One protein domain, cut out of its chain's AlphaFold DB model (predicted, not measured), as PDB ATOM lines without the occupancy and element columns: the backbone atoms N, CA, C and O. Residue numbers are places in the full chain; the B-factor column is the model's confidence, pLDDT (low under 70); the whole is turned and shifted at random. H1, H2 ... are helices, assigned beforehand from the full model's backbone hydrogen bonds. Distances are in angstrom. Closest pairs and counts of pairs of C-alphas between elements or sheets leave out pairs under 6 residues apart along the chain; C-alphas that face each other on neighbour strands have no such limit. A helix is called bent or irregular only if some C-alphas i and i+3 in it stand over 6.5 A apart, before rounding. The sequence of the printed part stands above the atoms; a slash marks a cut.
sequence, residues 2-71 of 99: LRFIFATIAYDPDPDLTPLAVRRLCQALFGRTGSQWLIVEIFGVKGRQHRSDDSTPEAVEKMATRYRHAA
ATOM      1  N   LEU A   2      72.582  40.614 -27.526       92.06
ATOM      2  CA  LEU A   2      74.025  40.883 -27.721       92.06
ATOM      3  C   LEU A   2      74.423  42.332 -27.419       92.06
ATOM      4  O   LEU A   2      75.419  42.563 -26.746       92.06
ATOM      5  N   ARG A   3      73.584  43.297 -27.814       91.88
ATOM      6  CA  ARG A   3      73.766  44.709 -27.449       91.88
ATOM      7  C   ARG A   3      73.806  44.937 -25.933       91.88
ATOM      8  O   ARG A   3      74.557  45.788 -25.494       91.88
ATOM      9  N   PHE A   4      73.025  44.190 -25.150       93.38
ATOM     10  CA  PHE A   4      73.058  44.279 -23.686       93.38
ATOM     11  C   PHE A   4      74.367  43.717 -23.130       93.38
ATOM     12  O   PHE A   4      75.017  44.390 -22.345       93.38
ATOM     13  N   ILE A   5      74.796  42.536 -23.594       92.25
ATOM     14  CA  ILE A   5      76.088  41.961 -23.180       92.25
ATOM     15  C   ILE A   5      77.225  42.948 -23.476       92.25
ATOM     16  O   ILE A   5      78.005  43.273 -22.589       92.25
ATOM     17  N   PHE A   6      77.268  43.485 -24.696       89.19
ATOM     18  CA  PHE A   6      78.292  44.440 -25.107       89.19
ATOM     19  C   PHE A   6      78.230  45.759 -24.321       89.19
ATOM     20  O   PHE A   6      79.250  46.245 -23.857       89.19
ATOM     21  N   ALA A   7      77.044  46.344 -24.145       89.12
ATOM     22  CA  ALA A   7      76.909  47.657 -23.516       89.12
ATOM     23  C   ALA A   7      77.023  47.632 -21.984       89.12
ATOM     24  O   ALA A   7      77.290  48.671 -21.387       89.12
ATOM     25  N   THR A   8      76.764  46.489 -21.348       88.69
ATOM     26  CA  THR A   8      76.605  46.405 -19.888       88.69
ATOM     27  C   THR A   8      77.624  45.488 -19.226       88.69
ATOM     28  O   THR A   8      78.015  45.765 -18.103       88.69
ATOM     29  N   ILE A   9      78.060  44.419 -19.898       87.00
ATOM     30  CA  ILE A   9      78.912  43.382 -19.292       87.00
ATOM     31  C   ILE A   9      80.341  43.441 -19.844       87.00
ATOM     32  O   ILE A   9      81.281  43.179 -19.111       87.00
ATOM     33  N   ALA A  10      80.540  43.832 -21.107       83.00
ATOM     34  CA  ALA A  10      81.871  43.835 -21.726       83.00
ATOM     35  C   ALA A  10      82.854  44.881 -21.170       83.00
ATOM     36  O   ALA A  10      84.036  44.827 -21.497       83.00
ATOM     37  N   TYR A  11      82.376  45.819 -20.350       76.06
ATOM     38  CA  TYR A  11      83.214  46.798 -19.649       76.06
ATOM     39  C   TYR A  11      83.543  46.383 -18.207       76.06
ATOM     40  O   TYR A  11      84.297  47.082 -17.535       76.06
ATOM     41  N   ASP A  12      82.963  45.281 -17.725       74.06
ATOM     42  CA  ASP A  12      83.308  44.691 -16.434       74.06
ATOM     43  C   ASP A  12      84.705  44.047 -16.560       74.06
ATOM     44  O   ASP A  12      84.918  43.279 -17.503       74.06
ATOM     45  N   PRO A  13      85.680  44.367 -15.689       65.25
ATOM     46  CA  PRO A  13      87.018  43.776 -15.755       65.25
ATOM     47  C   PRO A  13      87.044  42.262 -15.481       65.25
ATOM     48  O   PRO A  13      88.064  41.634 -15.759       65.25
ATOM     49  N   ASP A  14      85.966  41.683 -14.939       68.69
ATOM     50  CA  ASP A  14      85.961  40.310 -14.418       68.69
ATOM     51  C   ASP A  14      85.804  39.183 -15.468       68.69
ATOM     52  O   ASP A  14      86.536  38.204 -15.345       68.69
ATOM     53  N   PRO A  15      84.883  39.209 -16.461       74.38
ATOM     54  CA  PRO A  15      84.674  38.023 -17.293       74.38
ATOM     55  C   PRO A  15      85.449  38.043 -18.615       74.38
ATOM     56  O   PRO A  15      85.297  38.935 -19.456       74.38
ATOM     57  N   ASP A  16      86.159  36.952 -18.890       84.31
ATOM     58  CA  ASP A  16      86.660  36.633 -20.219       84.31
ATOM     59  C   ASP A  16      85.504  36.224 -21.152       84.31
ATOM     60  O   ASP A  16      85.134  35.048 -21.282       84.31
ATOM     61  N   LEU A  17      84.912  37.218 -21.824       87.31
ATOM     62  CA  LEU A  17      83.766  37.069 -22.724       87.31
ATOM     63  C   LEU A  17      84.119  36.373 -24.046       87.31
ATOM     64  O   LEU A  17      84.010  36.935 -25.134       87.31
ATOM     65  N   THR A  18      84.479  35.097 -23.975       91.00
ATOM     66  CA  THR A  18      84.601  34.249 -25.163       91.00
ATOM     67  C   THR A  18      83.252  34.069 -25.871       91.00
ATOM     68  O   THR A  18      82.199  34.111 -25.226       91.00
ATOM     69  N   PRO A  19      83.246  33.733 -27.177       92.56
ATOM     70  CA  PRO A  19      82.017  33.405 -27.900       92.56
ATOM     71  C   PRO A  19      81.136  32.366 -27.187       92.56
ATOM     72  O   PRO A  19      79.909  32.473 -27.177       92.56
ATOM     73  N   LEU A  20      81.751  31.362 -26.552       92.50
ATOM     74  CA  LEU A  20      81.020  30.343 -25.803       92.50
ATOM     75  C   LEU A  20      80.415  30.897 -24.506       92.50
ATOM     76  O   LEU A  20      79.250  30.608 -24.226       92.50
ATOM     77  N   ALA A  21      81.174  31.686 -23.739       92.38
ATOM     78  CA  ALA A  21      80.679  32.332 -22.524       92.38
ATOM     79  C   ALA A  21      79.496  33.258 -22.844       92.38
ATOM     80  O   ALA A  21      78.433  33.129 -22.241       92.38
ATOM     81  N   VAL A  22      79.616  34.089 -23.885       93.69
ATOM     82  CA  VAL A  22      78.540  34.980 -24.351       93.69
ATOM     83  C   VAL A  22      77.303  34.196 -24.778       93.69
ATOM     84  O   VAL A  22      76.185  34.559 -24.406       93.69
ATOM     85  N   ARG A  23      77.474  33.097 -25.523       94.94
ATOM     86  CA  ARG A  23      76.355  32.240 -25.935       94.94
ATOM     87  C   ARG A  23      75.616  31.652 -24.730       94.94
ATOM     88  O   ARG A  23      74.384  31.670 -24.701       94.94
ATOM     89  N   ARG A  24      76.354  31.123 -23.750       94.56
ATOM     90  CA  ARG A  24      75.789  30.546 -22.517       94.56
ATOM     91  C   ARG A  24      75.105  31.614 -21.669       94.56
ATOM     92  O   ARG A  24      73.995  31.392 -21.196       94.56
ATOM     93  N   LEU A  25      75.705  32.793 -21.563       93.88
ATOM     94  CA  LEU A  25      75.148  33.921 -20.831       93.88
ATOM     95  C   LEU A  25      73.870  34.461 -21.484       93.88
ATOM     96  O   LEU A  25      72.901  34.749 -20.789       93.88
ATOM     97  N   CYS A  26      73.815  34.527 -22.819       95.38
ATOM     98  CA  CYS A  26      72.581  34.864 -23.527       95.38
ATOM     99  C   CYS A  26      71.469  33.852 -23.217       95.38
ATOM    100  O   CYS A  26      70.335  34.254 -22.944       95.38
ATOM    101  N   GLN A  27      71.796  32.555 -23.199       95.81
ATOM    102  CA  GLN A  27      70.841  31.512 -22.831       95.81
ATOM    103  C   GLN A  27      70.348  31.679 -21.386       95.81
ATOM    104  O   GLN A  27      69.146  31.600 -21.157       95.81
ATOM    105  N   ALA A  28      71.246  31.957 -20.438       95.81
ATOM    106  CA  ALA A  28      70.905  32.124 -19.026       95.81
ATOM    107  C   ALA A  28      70.068  33.388 -18.746       95.81
ATOM    108  O   ALA A  28      69.150  33.357 -17.931       95.81
ATOM    109  N   LEU A  29      70.360  34.501 -19.428       95.75
ATOM    110  CA  LEU A  29      69.688  35.787 -19.200       95.75
ATOM    111  C   LEU A  29      68.385  35.951 -19.988       95.75
ATOM    112  O   LEU A  29      67.459  36.604 -19.514       95.75
ATOM    113  N   PHE A  30      68.314  35.404 -21.203       94.94
ATOM    114  CA  PHE A  30      67.225  35.687 -22.147       94.94
ATOM    115  C   PHE A  30      66.525  34.434 -22.682       94.94
ATOM    116  O   PHE A  30      65.627  34.554 -23.519       94.94
ATOM    117  N   GLY A  31      66.955  33.234 -22.274       94.69
ATOM    118  CA  GLY A  31      66.427  31.966 -22.785       94.69
ATOM    119  C   GLY A  31      66.729  31.723 -24.267       94.69
ATOM    120  O   GLY A  31      66.067  30.902 -24.900       94.69
ATOM    121  N   ARG A  32      67.683  32.463 -24.850       92.69
ATOM    122  CA  ARG A  32      68.063  32.365 -26.264       92.69
ATOM    123  C   ARG A  32      69.560  32.542 -26.441       92.69
ATOM    124  O   ARG A  32      70.165  33.394 -25.806       92.69
ATOM    125  N   THR A  33      70.143  31.835 -27.400       88.69
ATOM    126  CA  THR A  33      71.594  31.864 -27.640       88.69
ATOM    127  C   THR A  33      72.081  33.009 -28.526       88.69
ATOM    128  O   THR A  33      73.250  33.354 -28.440       88.69
ATOM    129  N   GLY A  34      71.227  33.600 -29.373       86.06
ATOM    130  CA  GLY A  34      71.650  34.565 -30.401       86.06
ATOM    131  C   GLY A  34      72.315  33.913 -31.627       86.06
ATOM    132  O   GLY A  34      72.398  32.689 -31.718       86.06
ATOM    133  N   SER A  35      72.749  34.737 -32.591       92.50
ATOM    134  CA  SER A  35      73.427  34.281 -33.818       92.50
ATOM    135  C   SER A  35      74.894  33.961 -33.547       92.50
ATOM    136  O   SER A  35      75.634  34.825 -33.080       92.50
ATOM    137  N   GLN A  36      75.329  32.746 -33.897       91.44
ATOM    138  CA  GLN A  36      76.725  32.327 -33.743       91.44
ATOM    139  C   GLN A  36      77.683  33.227 -34.530       91.44
ATOM    140  O   GLN A  36      78.752  33.558 -34.025       91.44
ATOM    141  N   TRP A  37      77.294  33.633 -35.741       94.94
ATOM    142  CA  TRP A  37      78.125  34.480 -36.595       94.94
ATOM    143  C   TRP A  37      78.386  35.842 -35.938       94.94
ATOM    144  O   TRP A  37      79.541  36.199 -35.741       94.94
ATOM    145  N   LEU A  38      77.334  36.518 -35.459       93.69
ATOM    146  CA  LEU A  38      77.462  37.803 -34.754       93.69
ATOM    147  C   LEU A  38      78.252  37.680 -33.445       93.69
ATOM    148  O   LEU A  38      79.000  38.576 -33.075       93.69
ATOM    149  N   ILE A  39      78.085  36.575 -32.717       93.25
ATOM    150  CA  ILE A  39      78.817  36.352 -31.466       93.25
ATOM    151  C   ILE A  39      80.318  36.226 -31.732       93.25
ATOM    152  O   ILE A  39      81.114  36.818 -31.010       93.25
ATOM    153  N   VAL A  40      80.713  35.465 -32.756       92.19
ATOM    154  CA  VAL A  40      82.127  35.320 -33.129       92.19
ATOM    155  C   VAL A  40      82.681  36.622 -33.695       92.19
ATOM    156  O   VAL A  40      83.816  36.964 -33.389       92.19
ATOM    157  N   GLU A  41      81.896  37.358 -34.476       92.62
ATOM    158  CA  GLU A  41      82.309  38.645 -35.037       92.62
ATOM    159  C   GLU A  41      82.601  39.687 -33.946       92.62
ATOM    160  O   GLU A  41      83.611  40.379 -34.019       92.62
ATOM    161  N   ILE A  42      81.758  39.771 -32.910       89.69
ATOM    162  CA  ILE A  42      81.878  40.793 -31.858       89.69
ATOM    163  C   ILE A  42      82.854  40.375 -30.748       89.69
ATOM    164  O   ILE A  42      83.581  41.212 -30.223       89.69
ATOM    165  N   PHE A  43      82.859  39.095 -30.362       89.75
ATOM    166  CA  PHE A  43      83.573  38.603 -29.171       89.75
ATOM    167  C   PHE A  43      84.702  37.611 -29.491       89.75
ATOM    168  O   PHE A  43      85.362  37.079 -28.596       89.75
ATOM    169  N   GLY A  44      84.920  37.294 -30.768       89.69
ATOM    170  CA  GLY A  44      86.000  36.415 -31.199       89.69
ATOM    171  C   GLY A  44      87.361  37.104 -31.140       89.69
ATOM    172  O   GLY A  44      87.511  38.263 -31.508       89.69
ATOM    173  N   VAL A  45      88.384  36.352 -30.731       87.62
ATOM    174  CA  VAL A  45      89.784  36.791 -30.768       87.62
ATOM    175  C   VAL A  45      90.567  35.813 -31.638       87.62
ATOM    176  O   VAL A  45      90.599  34.610 -31.362       87.62
ATOM    177  N   LYS A  46      91.182  36.313 -32.716       85.75
ATOM    178  CA  LYS A  46      91.969  35.483 -33.641       85.75
ATOM    179  C   LYS A  46      93.206  34.930 -32.927       85.75
ATOM    180  O   LYS A  46      93.898  35.662 -32.233       85.75
ATOM    181  N   GLY A  47      93.493  33.641 -33.119       81.00
ATOM    182  CA  GLY A  47      94.663  32.986 -32.518       81.00
ATOM    183  C   GLY A  47      94.515  32.652 -31.031       81.00
ATOM    184  O   GLY A  47      95.490  32.252 -30.399       81.00
ATOM    185  N   ARG A  48      93.310  32.781 -30.462       80.56
ATOM    186  CA  ARG A  48      93.037  32.389 -29.078       80.56
ATOM    187  C   ARG A  48      93.243  30.883 -28.890       80.56
ATOM    188  O   ARG A  48      92.516  30.086 -29.476       80.56
ATOM    189  N   GLN A  49      94.207  30.509 -28.051       75.25
ATOM    190  CA  GLN A  49      94.466  29.114 -27.662       75.25
ATOM    191  C   GLN A  49      94.008  28.802 -26.230       75.25
ATOM    192  O   GLN A  49      93.676  27.659 -25.928       75.25
ATOM    193  N   HIS A  50      93.957  29.810 -25.352       79.19
ATOM    194  CA  HIS A  50      93.535  29.638 -23.963       79.19
ATOM    195  C   HIS A  50      92.016  29.437 -23.837       79.19
ATOM    196  O   HIS A  50      91.224  30.092 -24.526       79.19
ATOM    197  N   ARG A  51      91.616  28.545 -22.925       75.12
ATOM    198  CA  ARG A  51      90.220  28.238 -22.606       75.12
ATOM    199  C   ARG A  51      89.774  29.064 -21.400       75.12
ATOM    200  O   ARG A  51      90.352  28.924 -20.340       75.12
ATOM    201  N   SER A  52      88.718  29.856 -21.576       79.44
ATOM    202  CA  SER A  52      88.108  30.662 -20.510       79.44
ATOM    203  C   SER A  52      87.438  29.802 -19.434       79.44
ATOM    204  O   SER A  52      86.570  28.973 -19.755       79.44
ATOM    205  N   ASP A  53      87.770  30.071 -18.171       80.69
ATOM    206  CA  ASP A  53      87.111  29.497 -16.990       80.69
ATOM    207  C   ASP A  53      85.700  30.079 -16.767       80.69
ATOM    208  O   ASP A  53      84.804  29.401 -16.251       80.69
ATOM    209  N   ASP A  54      85.440  31.276 -17.300       82.81
ATOM    210  CA  ASP A  54      84.137  31.956 -17.232       82.81
ATOM    211  C   ASP A  54      83.079  31.335 -18.141       82.81
ATOM    212  O   ASP A  54      81.901  31.691 -18.105       82.81
ATOM    213  N   SER A  55      83.481  30.374 -18.973       82.81
ATOM    214  CA  SER A  55      82.540  29.612 -19.778       82.81
ATOM    215  C   SER A  55      81.834  28.514 -18.980       82.81
ATOM    216  O   SER A  55      80.822  28.011 -19.464       82.81
ATOM    217  N   THR A  56      82.317  28.112 -17.796       90.44
ATOM    218  CA  THR A  56      81.709  27.027 -17.001       90.44
ATOM    219  C   THR A  56      80.263  27.346 -16.591       90.44
ATOM    220  O   THR A  56      79.918  28.516 -16.428       90.44
ATOM    221  N   PRO A  57      79.379  26.339 -16.425       90.56
ATOM    222  CA  PRO A  57      77.992  26.589 -16.022       90.56
ATOM    223  C   PRO A  57      77.874  27.405 -14.729       90.56
ATOM    224  O   PRO A  57      77.039  28.298 -14.651       90.56
ATOM    225  N   GLU A  58      78.736  27.132 -13.749       92.38
ATOM    226  CA  GLU A  58      78.754  27.834 -12.466       92.38
ATOM    227  C   GLU A  58      79.184  29.301 -12.611       92.38
ATOM    228  O   GLU A  58      78.492  30.193 -12.118       92.38
ATOM    229  N   ALA A  59      80.270  29.576 -13.344       91.12
ATOM    230  CA  ALA A  59      80.719  30.946 -13.588       91.12
ATOM    231  C   ALA A  59      79.680  31.752 -14.385       91.12
ATOM    232  O   ALA A  59      79.360  32.891 -14.028       91.12
ATOM    233  N   VAL A  60      79.080  31.136 -15.412       92.50
ATOM    234  CA  VAL A  60      77.998  31.749 -16.191       92.50
ATOM    235  C   VAL A  60      76.794  32.061 -15.306       92.50
ATOM    236  O   VAL A  60      76.245  33.152 -15.422       92.50
ATOM    237  N   GLU A  61      76.380  31.154 -14.423       93.81
ATOM    238  CA  GLU A  61      75.221  31.368 -13.547       93.81
ATOM    239  C   GLU A  61      75.485  32.446 -12.489       93.81
ATOM    240  O   GLU A  61      74.630  33.302 -12.230       93.81
ATOM    241  N   LYS A  62      76.696  32.471 -11.924       92.62
ATOM    242  CA  LYS A  62      77.144  33.532 -11.015       92.62
ATOM    243  C   LYS A  62      77.081  34.899 -11.697       92.62
ATOM    244  O   LYS A  62      76.542  35.849 -11.126       92.62
ATOM    245  N   MET A  63      77.571  34.997 -12.932       91.81
ATOM    246  CA  MET A  63      77.487  36.218 -13.734       91.81
ATOM    247  C   MET A  63      76.036  36.559 -14.102       91.81
ATOM    248  O   MET A  63      75.607  37.700 -13.934       91.81
ATOM    249  N   ALA A  64      75.245  35.582 -14.550       94.19
ATOM    250  CA  ALA A  64      73.846  35.781 -14.916       94.19
ATOM    251  C   ALA A  64      73.032  36.325 -13.738       94.19
ATOM    252  O   ALA A  64      72.231  37.237 -13.923       94.19
ATOM    253  N   THR A  65      73.282  35.834 -12.525       95.62
ATOM    254  CA  THR A  65      72.626  36.310 -11.302       95.62
ATOM    255  C   THR A  65      72.854  37.805 -11.068       95.62
ATOM    256  O   THR A  65      71.893  38.513 -10.769       95.62
ATOM    257  N   ARG A  66      74.077  38.314 -11.289       93.62
ATOM    258  CA  ARG A  66      74.400  39.750 -11.149       93.62
ATOM    259  C   ARG A  66      73.583  40.624 -12.106       93.62
ATOM    260  O   ARG A  66      73.106  41.689 -11.727       93.62
ATOM    261  N   TYR A  67      73.389  40.157 -13.338       94.38
ATOM    262  CA  TYR A  67      72.788  40.951 -14.413       94.38
ATOM    263  C   TYR A  67      71.316  40.625 -14.699       94.38
ATOM    264  O   TYR A  67      70.697  41.296 -15.525       94.38
ATOM    265  N   ARG A  68      70.721  39.640 -14.013       96.00
ATOM    266  CA  ARG A  68      69.373  39.117 -14.298       96.00
ATOM    267  C   ARG A  68      68.298  40.199 -14.288       96.00
ATOM    268  O   ARG A  68      67.486  40.262 -15.206       96.00
ATOM    269  N   HIS A  69      68.316  41.072 -13.283       96.62
ATOM    270  CA  HIS A  69      67.335  42.150 -13.171       96.62
ATOM    271  C   HIS A  69      67.458  43.156 -14.328       96.62
ATOM    272  O   HIS A  69      66.481  43.434 -15.024       96.62
ATOM    273  N   ALA A  70      68.673  43.643 -14.596       96.06
ATOM    274  CA  ALA A  70      68.933  44.580 -15.689       96.06
ATOM    275  C   ALA A  70      68.623  43.969 -17.068       96.06
ATOM    276  O   ALA A  70      68.041  44.631 -17.929       96.06
ATOM    277  N   ALA A  71      68.946  42.688 -17.260       96.38
ATOM    278  CA  ALA A  71      68.610  41.943 -18.468       96.38
ATOM    279  C   ALA A  71      67.091  41.831 -18.651       96.38
ATOM    280  O   ALA A  71      66.598  42.041 -19.760       96.38
TER     281      ALA A  71
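This is residues 2 to 71 of the 99 residues of a protein of Klebsiella michiganensis (UniProt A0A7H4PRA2). Four helices make a small body in which H2 lies between H4 on one side and H3 on the opposite side, with H1 running crosswise to H2 on a third side. From H3 a long loop, residues 44 to 56, swings out past one end of this body and comes back to H4, while the last residues of H4 lie toward the other end. The printed part has 70 residues with four named helices, in the order H1, H2, H3, H4, and no named strand; its class is all helix, with mostly crossed packing, none of the three touching pairs being at a shallow tilt. The whole is compact, with a radius of gyration of the C-alphas of 11.1 A, and elongated in outline, spanning 35 by 22 by 20 A.

Begin with H1, residues 2 to 9, and go on to H2, residues 19 to 30, the hub, which touches three other helices. H1 and H2 only just touch, with 3 pairs of C-alphas within 8 A; the closest C-alphas, of Leu 2 and Cys 26, are 7.5 A apart, and the lines are about perpendicular at 87 degrees. Next look at H3, residues 36 to 43, which touches H2 at residues 19 to 23 of H2 alone. Their closest C-alphas, of Pro 19 and Val 40, are 5.6 A apart, and their lines are only just about perpendicular, at 73 degrees. H4, residues 57 to 71, touches H2 with 15 pairs of C-alphas within 8 A; the closest, of Leu 25 and Val 60, are 5.9 A apart. These two helices run the same way at a steep tilt of 50 degrees. H1 is close to H3 but not clearly touching, with the C-alphas of Leu 2 and Ile 39, the closest, 7.6 A apart. H3 and H4 are apart. Every O i to N i+4 pair is within hydrogen-bond range in H1, H2 and H3; in H4, 9 of 11 are.

Find C-alpha 2 at (74.025, 40.883, -27.721), where H1 begins its 10.1 A. H2 starts at C-alpha 19, (82.017, 33.405, -27.900), and covers 16.0 A. H3 is 10.4 A long. H4 runs 18.2 A to C-alpha 71 at (68.610, 41.943, -18.468); it is irregular, with C-alphas 66 and 69 standing 7.7 A apart.

The two C-alphas farthest apart, of Gly 47 and His 69, are 34.7 A from each other. The printed part has no cut; the link from H2 to H3 is tight, that from H1 to H2 short, and that from H3 to H4 long. The model's mean pLDDT over the printed part is 89.0, and residues 13 to 14 are under 70.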